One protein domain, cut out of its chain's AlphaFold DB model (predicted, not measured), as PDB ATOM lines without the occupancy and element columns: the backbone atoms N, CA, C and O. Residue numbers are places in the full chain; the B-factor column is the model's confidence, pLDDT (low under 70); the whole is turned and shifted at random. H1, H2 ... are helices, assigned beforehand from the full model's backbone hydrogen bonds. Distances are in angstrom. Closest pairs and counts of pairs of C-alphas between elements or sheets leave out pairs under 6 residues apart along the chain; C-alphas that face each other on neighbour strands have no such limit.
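What this domain is: This is residues 11 to 68 of the 69 residues of an uncharacterized protein of Parcubacteria group bacterium GW2011_GWA2_42_14 (UniProt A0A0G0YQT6). A long helix, H1, meets a second helix, H2, at a corner to make an open L, and a short third helix, H3, sits off the far end of H2 past a short link, in contact with neither. The three helices do not gather round a core; the chain is strung out from one helix to the next, with H1 as the long arm. The printed part has 58 residues with three named helices, in the order H1, H2, H3, and no named strand; its class is all helix. It is extended, with a radius of gyration of the C-alphas of 18.3 A, and elongated, with spans of 50 by 31 by 19 A.

How they stand to each other: The longest helix is H1, residues 11 to 37. H2, residues 39 to 53, follows it after a tight link of one residue, Asn 38. H1 and H2 only just touch, with 3 pairs of C-alphas within 8 A, and they touch only at the corner by their link. H1 touches H2 with residues 35 to 36 alone, and H2 touches H1 with residues 41 to 42 alone; the closest C-alphas of the two are those of Leu 35 and Phe 41, 6.6 A apart. Their lines stand at 87 degrees, about perpendicular, and their centres are 26.4 A apart. H3, residues 60 to 67, comes after a short link of 6 residues. H3 is apart from H2, and it is apart from H1. In H1, H2 and H3 every pair of O of residue i and N of residue i+4 is within hydrogen-bond range.

Where its parts are: H1 has 27 residues, from C-alpha 11 at (-20.431, 6.077, -42.520) to C-alpha 37 at (-19.271, 2.775, -3.584), and measures 39.1 A from first to last C-alpha. H2 has 15 residues, Gln 39 to Asn 53, and measures 21.1 A; its first C-alpha is at (-18.161, -1.297, 1.016). H3 has 8 residues, Trp 60 to Tyr 67, and ends with C-alpha 67 at (-21.389, -25.717, -12.304), 10.5 A from its first C-alpha.

The domain as a whole: The two C-alphas farthest apart are those of His 11 and Ser 54, at 50.9 A, and the first and last printed C-alphas, those of His 11 and Gly 68, are 44.0 A apart. Residues 11 to 47, 49 to 55 and 58 to 68 stand free. The printed part has no cut, and neither link is long. The mean pLDDT of the printed part is 93.5, that of H3 is 89, and no printed residue is under 70.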
ATOM      1  N   HIS A  11     -20.579   5.075 -43.580       95.38
ATOM      2  CA  HIS A  11     -20.431   6.077 -42.520       95.38
ATOM      3  C   HIS A  11     -21.465   5.893 -41.396       95.38
ATOM      4  O   HIS A  11     -21.094   5.873 -40.233       95.38
ATOM      5  N   ILE A  12     -22.736   5.624 -41.731       94.06
ATOM      6  CA  ILE A  12     -23.785   5.353 -40.732       94.06
ATOM      7  C   ILE A  12     -23.449   4.113 -39.899       94.06
ATOM      8  O   ILE A  12     -23.670   4.082 -38.693       94.06
ATOM      9  N   PHE A  13     -22.923   3.067 -40.537       94.38
ATOM     10  CA  PHE A  13     -22.533   1.856 -39.823       94.38
ATOM     11  C   PHE A  13     -21.330   2.093 -38.897       94.38
ATOM     12  O   PHE A  13     -21.302   1.576 -37.781       94.38
ATOM     13  N   GLU A  14     -20.360   2.895 -39.337       96.38
ATOM     14  CA  GLU A  14     -19.217   3.309 -38.519       96.38
ATOM     15  C   GLU A  14     -19.665   4.129 -37.301       96.38
ATOM     16  O   GLU A  14     -19.235   3.821 -36.188       96.38
ATOM     17  N   ASP A  15     -20.604   5.064 -37.477       96.88
ATOM     18  CA  ASP A  15     -21.184   5.856 -36.386       96.88
ATOM     19  C   ASP A  15     -21.877   4.966 -35.340       96.88
ATOM     20  O   ASP A  15     -21.704   5.157 -34.135       96.88
ATOM     21  N   ILE A  16     -22.627   3.949 -35.783       95.94
ATOM     22  CA  ILE A  16     -23.282   2.983 -34.886       95.94
ATOM     23  C   ILE A  16     -22.244   2.195 -34.080       95.94
ATOM     24  O   ILE A  16     -22.416   2.003 -32.874       95.94
ATOM     25  N   ILE A  17     -21.160   1.744 -34.719       96.88
ATOM     26  CA  ILE A  17     -20.080   1.031 -34.025       96.88
ATOM     27  C   ILE A  17     -19.412   1.943 -32.997       96.88
ATOM     28  O   ILE A  17     -19.144   1.507 -31.875       96.88
ATOM     29  N   GLU A  18     -19.123   3.190 -33.361       97.50
ATOM     30  CA  GLU A  18     -18.485   4.140 -32.455       97.50
ATOM     31  C   GLU A  18     -19.380   4.454 -31.252       97.50
ATOM     32  O   GLU A  18     -18.909   4.410 -30.113       97.50
ATOM     33  N   ALA A  19     -20.670   4.698 -31.483       97.69
ATOM     34  CA  ALA A  19     -21.648   4.903 -30.421       97.69
ATOM     35  C   ALA A  19     -21.733   3.683 -29.493       97.69
ATOM     36  O   ALA A  19     -21.689   3.843 -28.275       97.69
ATOM     37  N   GLY A  20     -21.769   2.471 -30.057       97.69
ATOM     38  CA  GLY A  20     -21.765   1.230 -29.284       97.69
ATOM     39  C   GLY A  20     -20.523   1.094 -28.403       97.69
ATOM     40  O   GLY A  20     -20.642   0.786 -27.222       97.69
ATOM     41  N   ARG A  21     -19.334   1.407 -28.933       97.69
ATOM     42  CA  ARG A  21     -18.089   1.385 -28.147       97.69
ATOM     43  C   ARG A  21     -18.107   2.392 -27.006       97.69
ATOM     44  O   ARG A  21     -17.735   2.042 -25.892       97.69
ATOM     45  N   LYS A  22     -18.530   3.630 -27.275       98.00
ATOM     46  CA  LYS A  22     -18.630   4.670 -26.240       98.00
ATOM     47  C   LYS A  22     -19.615   4.273 -25.151       98.00
ATOM     48  O   LYS A  22     -19.348   4.515 -23.981       98.00
ATOM     49  N   PHE A  23     -20.726   3.653 -25.537       97.94
ATOM     50  CA  PHE A  23     -21.718   3.174 -24.592       97.94
ATOM     51  C   PHE A  23     -21.164   2.060 -23.701       97.94
ATOM     52  O   PHE A  23     -21.258   2.189 -22.489       97.94
ATOM     53  N   SER A  24     -20.496   1.047 -24.262       97.50
ATOM     54  CA  SER A  24     -19.873  -0.013 -23.453       97.50
ATOM     55  C   SER A  24     -18.829   0.527 -22.474       97.50
ATOM     56  O   SER A  24     -18.820   0.126 -21.320       97.50
ATOM     57  N   VAL A  25     -17.998   1.490 -22.891       98.00
ATOM     58  CA  VAL A  25     -17.045   2.142 -21.974       98.00
ATOM     59  C   VAL A  25     -17.772   2.869 -20.840       98.00
ATOM     60  O   VAL A  25     -17.363   2.777 -19.689       98.00
ATOM     61  N   ALA A  26     -18.867   3.569 -21.144       97.56
ATOM     62  CA  ALA A  26     -19.661   4.246 -20.124       97.56
ATOM     63  C   ALA A  26     -20.359   3.260 -19.167       97.56
ATOM     64  O   ALA A  26     -20.478   3.552 -17.978       97.56
ATOM     65  N   GLU A  27     -20.815   2.106 -19.665       98.12
ATOM     66  CA  GLU A  27     -21.356   1.027 -18.833       98.12
ATOM     67  C   GLU A  27     -20.292   0.478 -17.876       98.12
ATOM     68  O   GLU A  27     -20.562   0.392 -16.678       98.12
ATOM     69  N   ASP A  28     -19.086   0.197 -18.379       97.50
ATOM     70  CA  ASP A  28     -17.960  -0.282 -17.571       97.50
ATOM     71  C   ASP A  28     -17.592   0.735 -16.471       97.50
ATOM     72  O   ASP A  28     -17.473   0.381 -15.297       97.50
ATOM     73  N   GLU A  29     -17.470   2.022 -16.820       97.75
ATOM     74  CA  GLU A  29     -17.160   3.090 -15.857       97.75
ATOM     75  C   GLU A  29     -18.249   3.245 -14.784       97.75
ATOM     76  O   GLU A  29     -17.955   3.464 -13.601       97.75
ATOM     77  N   LEU A  30     -19.520   3.124 -15.178       97.44
ATOM     78  CA  LEU A  30     -20.643   3.176 -14.251       97.44
ATOM     79  C   LEU A  30     -20.647   1.965 -13.313       97.44
ATOM     80  O   LEU A  30     -20.865   2.133 -12.109       97.44
ATOM     81  N   GLU A  31     -20.404   0.761 -13.834       96.62
ATOM     82  CA  GLU A  31     -20.285  -0.451 -13.024       96.62
ATOM     83  C   GLU A  31     -19.159  -0.300 -11.996       96.62
ATOM     84  O   GLU A  31     -19.392  -0.493 -10.800       96.62
ATOM     85  N   ASP A  32     -17.975   0.134 -12.428       95.56
ATOM     86  CA  ASP A  32     -16.830   0.368 -11.550       95.56
ATOM     87  C   ASP A  32     -17.161   1.364 -10.433       95.56
ATOM     88  O   ASP A  32     -16.847   1.118  -9.262       95.56
ATOM     89  N   PHE A  33     -17.846   2.463 -10.756       96.88
ATOM     90  CA  PHE A  33     -18.295   3.430  -9.757       96.88
ATOM     91  C   PHE A  33     -19.260   2.800  -8.742       96.88
ATOM     92  O   PHE A  33     -19.076   2.935  -7.525       96.88
ATOM     93  N   LEU A  34     -20.273   2.070  -9.210       96.44
ATOM     94  CA  LEU A  34     -21.244   1.403  -8.339       96.44
ATOM     95  C   LEU A  34     -20.565   0.364  -7.435       96.44
ATOM     96  O   LEU A  34     -20.846   0.297  -6.234       96.44
ATOM     97  N   LEU A  35     -19.615  -0.402  -7.964       95.94
ATOM     98  CA  LEU A  35     -18.831  -1.365  -7.194       95.94
ATOM     99  C   LEU A  35     -17.904  -0.680  -6.180       95.94
ATOM    100  O   LEU A  35     -17.775  -1.155  -5.047       95.94
ATOM    101  N   ALA A  36     -17.296   0.451  -6.540       94.00
ATOM    102  CA  ALA A  36     -16.417   1.226  -5.667       94.00
ATOM    103  C   ALA A  36     -17.162   1.904  -4.505       94.00
ATOM    104  O   ALA A  36     -16.586   2.101  -3.433       94.00
ATOM    105  N   THR A  37     -18.443   2.228  -4.673       95.94
ATOM    106  CA  THR A  37     -19.271   2.775  -3.584       95.94
ATOM    107  C   THR A  37     -19.764   1.699  -2.608       95.94
ATOM    108  O   THR A  37     -20.076   2.002  -1.454       95.94
ATOM    109  N   ASN A  38     -19.762   0.424  -3.006       96.56
ATOM    110  CA  ASN A  38     -20.224  -0.684  -2.176       96.56
ATOM    111  C   ASN A  38     -19.111  -1.233  -1.256       96.56
ATOM    112  O   ASN A  38     -18.247  -2.019  -1.655       96.56
ATOM    113  N   GLN A  39     -19.169  -0.878   0.031       95.50
ATOM    114  CA  GLN A  39     -18.161  -1.297   1.016       95.50
ATOM    115  C   GLN A  39     -18.081  -2.814   1.232       95.50
ATOM    116  O   GLN A  39     -16.991  -3.342   1.469       95.50
ATOM    117  N   ASP A  40     -19.197  -3.536   1.148       95.75
ATOM    118  CA  ASP A  40     -19.199  -4.989   1.342       95.75
ATOM    119  C   ASP A  40     -18.567  -5.708   0.151       95.75
ATOM    120  O   ASP A  40     -17.776  -6.645   0.329       95.75
ATOM    121  N   PHE A  41     -18.826  -5.209  -1.058       95.12
ATOM    122  CA  PHE A  41     -18.124  -5.643  -2.259       95.12
ATOM    123  C   PHE A  41     -16.614  -5.405  -2.130       95.12
ATOM    124  O   PHE A  41     -15.826  -6.345  -2.280       95.12
ATOM    125  N   LEU A  42     -16.192  -4.196  -1.744       96.06
ATOM    126  CA  LEU A  42     -14.776  -3.869  -1.558       96.06
ATOM    127  C   LEU A  42     -14.089  -4.767  -0.519       96.06
ATOM    128  O   LEU A  42     -12.984  -5.265  -0.759       96.06
ATOM    129  N   LYS A  43     -14.735  -5.029   0.625       96.75
ATOM    130  CA  LYS A  43     -14.218  -5.957   1.649       96.75
ATOM    131  C   LYS A  43     -14.039  -7.366   1.087       96.75
ATOM    132  O   LYS A  43     -12.989  -7.984   1.292       96.75
ATOM    133  N   LYS A  44     -15.033  -7.872   0.350       95.12
ATOM    134  CA  LYS A  44     -14.970  -9.185  -0.307       95.12
ATOM    135  C   LYS A  44     -13.810  -9.247  -1.301       95.12
ATOM    136  O   LYS A  44     -13.033 -10.201  -1.245       95.12
ATOM    137  N   MET A  45     -13.652  -8.232  -2.148       94.12
ATOM    138  CA  MET A  45     -12.582  -8.173  -3.147       94.12
ATOM    139  C   MET A  45     -11.192  -8.112  -2.512       94.12
ATOM    140  O   MET A  45     -10.296  -8.842  -2.935       94.12
ATOM    141  N   ARG A  46     -11.011  -7.332  -1.438       94.00
ATOM    142  CA  ARG A  46      -9.752  -7.304  -0.671       94.00
ATOM    143  C   ARG A  46      -9.396  -8.685  -0.119       94.00
ATOM    144  O   ARG A  46      -8.268  -9.138  -0.294       94.00
ATOM    145  N   ARG A  47     -10.361  -9.386   0.489       94.00
ATOM    146  CA  ARG A  47     -10.156 -10.749   1.006       94.00
ATOM    147  C   ARG A  47      -9.753 -11.725  -0.101       94.00
ATOM    148  O   ARG A  47      -8.827 -12.509   0.087       94.00
ATOM    149  N   LEU A  48     -10.437 -11.676  -1.246       91.50
ATOM    150  CA  LEU A  48     -10.135 -12.537  -2.391       91.50
ATOM    151  C   LEU A  48      -8.746 -12.254  -2.970       91.50
ATOM    152  O   LEU A  48      -8.019 -13.197  -3.263       91.50
ATOM    153  N   ARG A  49      -8.340 -10.981  -3.052       92.56
ATOM    154  CA  ARG A  49      -6.993 -10.591  -3.494       92.56
ATOM    155  C   ARG A  49      -5.907 -11.186  -2.599       92.56
ATOM    156  O   ARG A  49      -4.941 -11.749  -3.103       92.56
ATOM    157  N   VAL A  50      -6.075 -11.110  -1.278       94.38
ATOM    158  CA  VAL A  50      -5.128 -11.718  -0.326       94.38
ATOM    159  C   VAL A  50      -5.072 -13.238  -0.501       94.38
ATOM    160  O   VAL A  50      -3.985 -13.809  -0.556       94.38
ATOM    161  N   ALA A  51      -6.228 -13.899  -0.634       90.25
ATOM    162  CA  ALA A  51      -6.287 -15.342  -0.861       90.25
ATOM    163  C   ALA A  51      -5.554 -15.744  -2.152       90.25
ATOM    164  O   ALA A  51      -4.675 -16.607  -2.102       90.25
ATOM    165  N   HIS A  52      -5.837 -15.053  -3.259       90.25
ATOM    166  CA  HIS A  52      -5.187 -15.247  -4.554       90.25
ATOM    167  C   HIS A  52      -3.664 -15.099  -4.463       90.25
ATOM    168  O   HIS A  52      -2.935 -16.009  -4.848       90.25
ATOM    169  N   ASN A  53      -3.180 -14.002  -3.873       91.44
ATOM    170  CA  ASN A  53      -1.745 -13.743  -3.734       91.44
ATOM    171  C   ASN A  53      -1.040 -14.767  -2.833       91.44
ATOM    172  O   ASN A  53       0.145 -15.025  -3.008       91.44
ATOM    173  N   SER A  54      -1.765 -15.380  -1.894       91.56
ATOM    174  CA  SER A  54      -1.255 -16.478  -1.064       91.56
ATOM    175  C   SER A  54      -1.330 -17.860  -1.731       91.56
ATOM    176  O   SER A  54      -1.121 -18.867  -1.059       91.56
ATOM    177  N   GLY A  55      -1.698 -17.937  -3.016       87.69
ATOM    178  CA  GLY A  55      -1.868 -19.197  -3.750       87.69
ATOM    179  C   GLY A  55      -3.108 -20.001  -3.345       87.69
ATOM    180  O   GLY A  55      -3.313 -21.115  -3.823       87.69
ATOM    181  N   ARG A  56      -3.974 -19.447  -2.485       82.94
ATOM    182  CA  ARG A  56      -5.244 -20.060  -2.073       82.94
ATOM    183  C   ARG A  56      -6.311 -19.804  -3.131       82.94
ATOM    184  O   ARG A  56      -7.230 -19.009  -2.938       82.94
ATOM    185  N   LEU A  57      -6.152 -20.478  -4.265       83.50
ATOM    186  CA  LEU A  57      -7.106 -20.478  -5.368       83.50
ATOM    187  C   LEU A  57      -8.188 -21.541  -5.149       83.50
ATOM    188  O   LEU A  57      -7.977 -22.555  -4.481       83.50
ATOM    189  N   GLY A  58      -9.372 -21.302  -5.711       79.62
ATOM    190  CA  GLY A  58     -10.443 -22.293  -5.711       79.62
ATOM    191  C   GLY A  58     -10.025 -23.558  -6.465       79.62
ATOM    192  O   GLY A  58      -9.332 -23.492  -7.475       79.62
ATOM    193  N   ASN A  59     -10.463 -24.725  -5.990       86.94
ATOM    194  CA  ASN A  59     -10.212 -25.980  -6.693       86.94
ATOM    195  C   ASN A  59     -11.065 -26.033  -7.974       86.94
ATOM    196  O   ASN A  59     -12.293 -26.138  -7.906       86.94
ATOM    197  N   TRP A  60     -10.398 -25.991  -9.128       84.25
ATOM    198  CA  TRP A  60     -11.041 -25.992 -10.440       84.25
ATOM    199  C   TRP A  60     -11.916 -27.224 -10.689       84.25
ATOM    200  O   TRP A  60     -13.037 -27.085 -11.166       84.25
ATOM    201  N   GLN A  61     -11.469 -28.421 -10.297       89.38
ATOM    202  CA  GLN A  61     -12.249 -29.653 -10.474       89.38
ATOM    203  C   GLN A  61     -13.557 -29.612  -9.674       89.38
ATOM    204  O   GLN A  61     -14.607 -30.001 -10.184       89.38
ATOM    205  N   LYS A  62     -13.521 -29.079  -8.444       88.81
ATOM    206  CA  LYS A  62     -14.732 -28.890  -7.628       88.81
ATOM    207  C   LYS A  62     -15.682 -27.860  -8.237       88.81
ATOM    208  O   LYS A  62     -16.892 -28.059  -8.193       88.81
ATOM    209  N   LEU A  63     -15.154 -26.770  -8.795       86.50
ATOM    210  CA  LEU A  63     -15.965 -25.759  -9.480       86.50
ATOM    211  C   LEU A  63     -16.623 -26.340 -10.735       86.50
ATOM    212  O   LEU A  63     -17.826 -26.183 -10.915       86.50
ATOM    213  N   LYS A  64     -15.856 -27.078 -11.540       90.81
ATOM    214  CA  LYS A  64     -16.328 -27.739 -12.756       90.81
ATOM    215  C   LYS A  64     -17.489 -28.692 -12.466       90.81
ATOM    216  O   LYS A  64     -18.561 -28.553 -13.044       90.81
ATOM    217  N   ALA A  65     -17.317 -29.569 -11.476       92.38
ATOM    218  CA  ALA A  65     -18.358 -30.500 -11.046       92.38
ATOM    219  C   ALA A  65     -19.617 -29.798 -10.506       92.38
ATOM    220  O   ALA A  65     -20.725 -30.282 -10.708       92.38
ATOM    221  N   LYS A  66     -19.462 -28.658  -9.822       91.12
ATOM    222  CA  LYS A  66     -20.585 -27.908  -9.247       91.12
ATOM    223  C   LYS A  66     -21.407 -27.150 -10.295       91.12
ATOM    224  O   LYS A  66     -22.615 -27.028 -10.123       91.12
ATOM    225  N   TYR A  67     -20.756 -26.607 -11.322       91.12
ATOM    226  CA  TYR A  67     -21.389 -25.717 -12.304       91.12
ATOM    227  C   TYR A  67     -21.601 -26.351 -13.686       91.12
ATOM    228  O   TYR A  67     -22.156 -25.692 -14.559       91.12
ATOM    229  N   GLY A  68     -21.202 -27.610 -13.892       82.38
ATOM    230  CA  GLY A  68     -21.398 -28.321 -15.162       82.38
ATOM    231  C   GLY A  68     -20.554 -27.775 -16.319       82.38
ATOM    232  O   GLY A  68     -20.964 -27.895 -17.471       82.38
TER     233      GLY A  68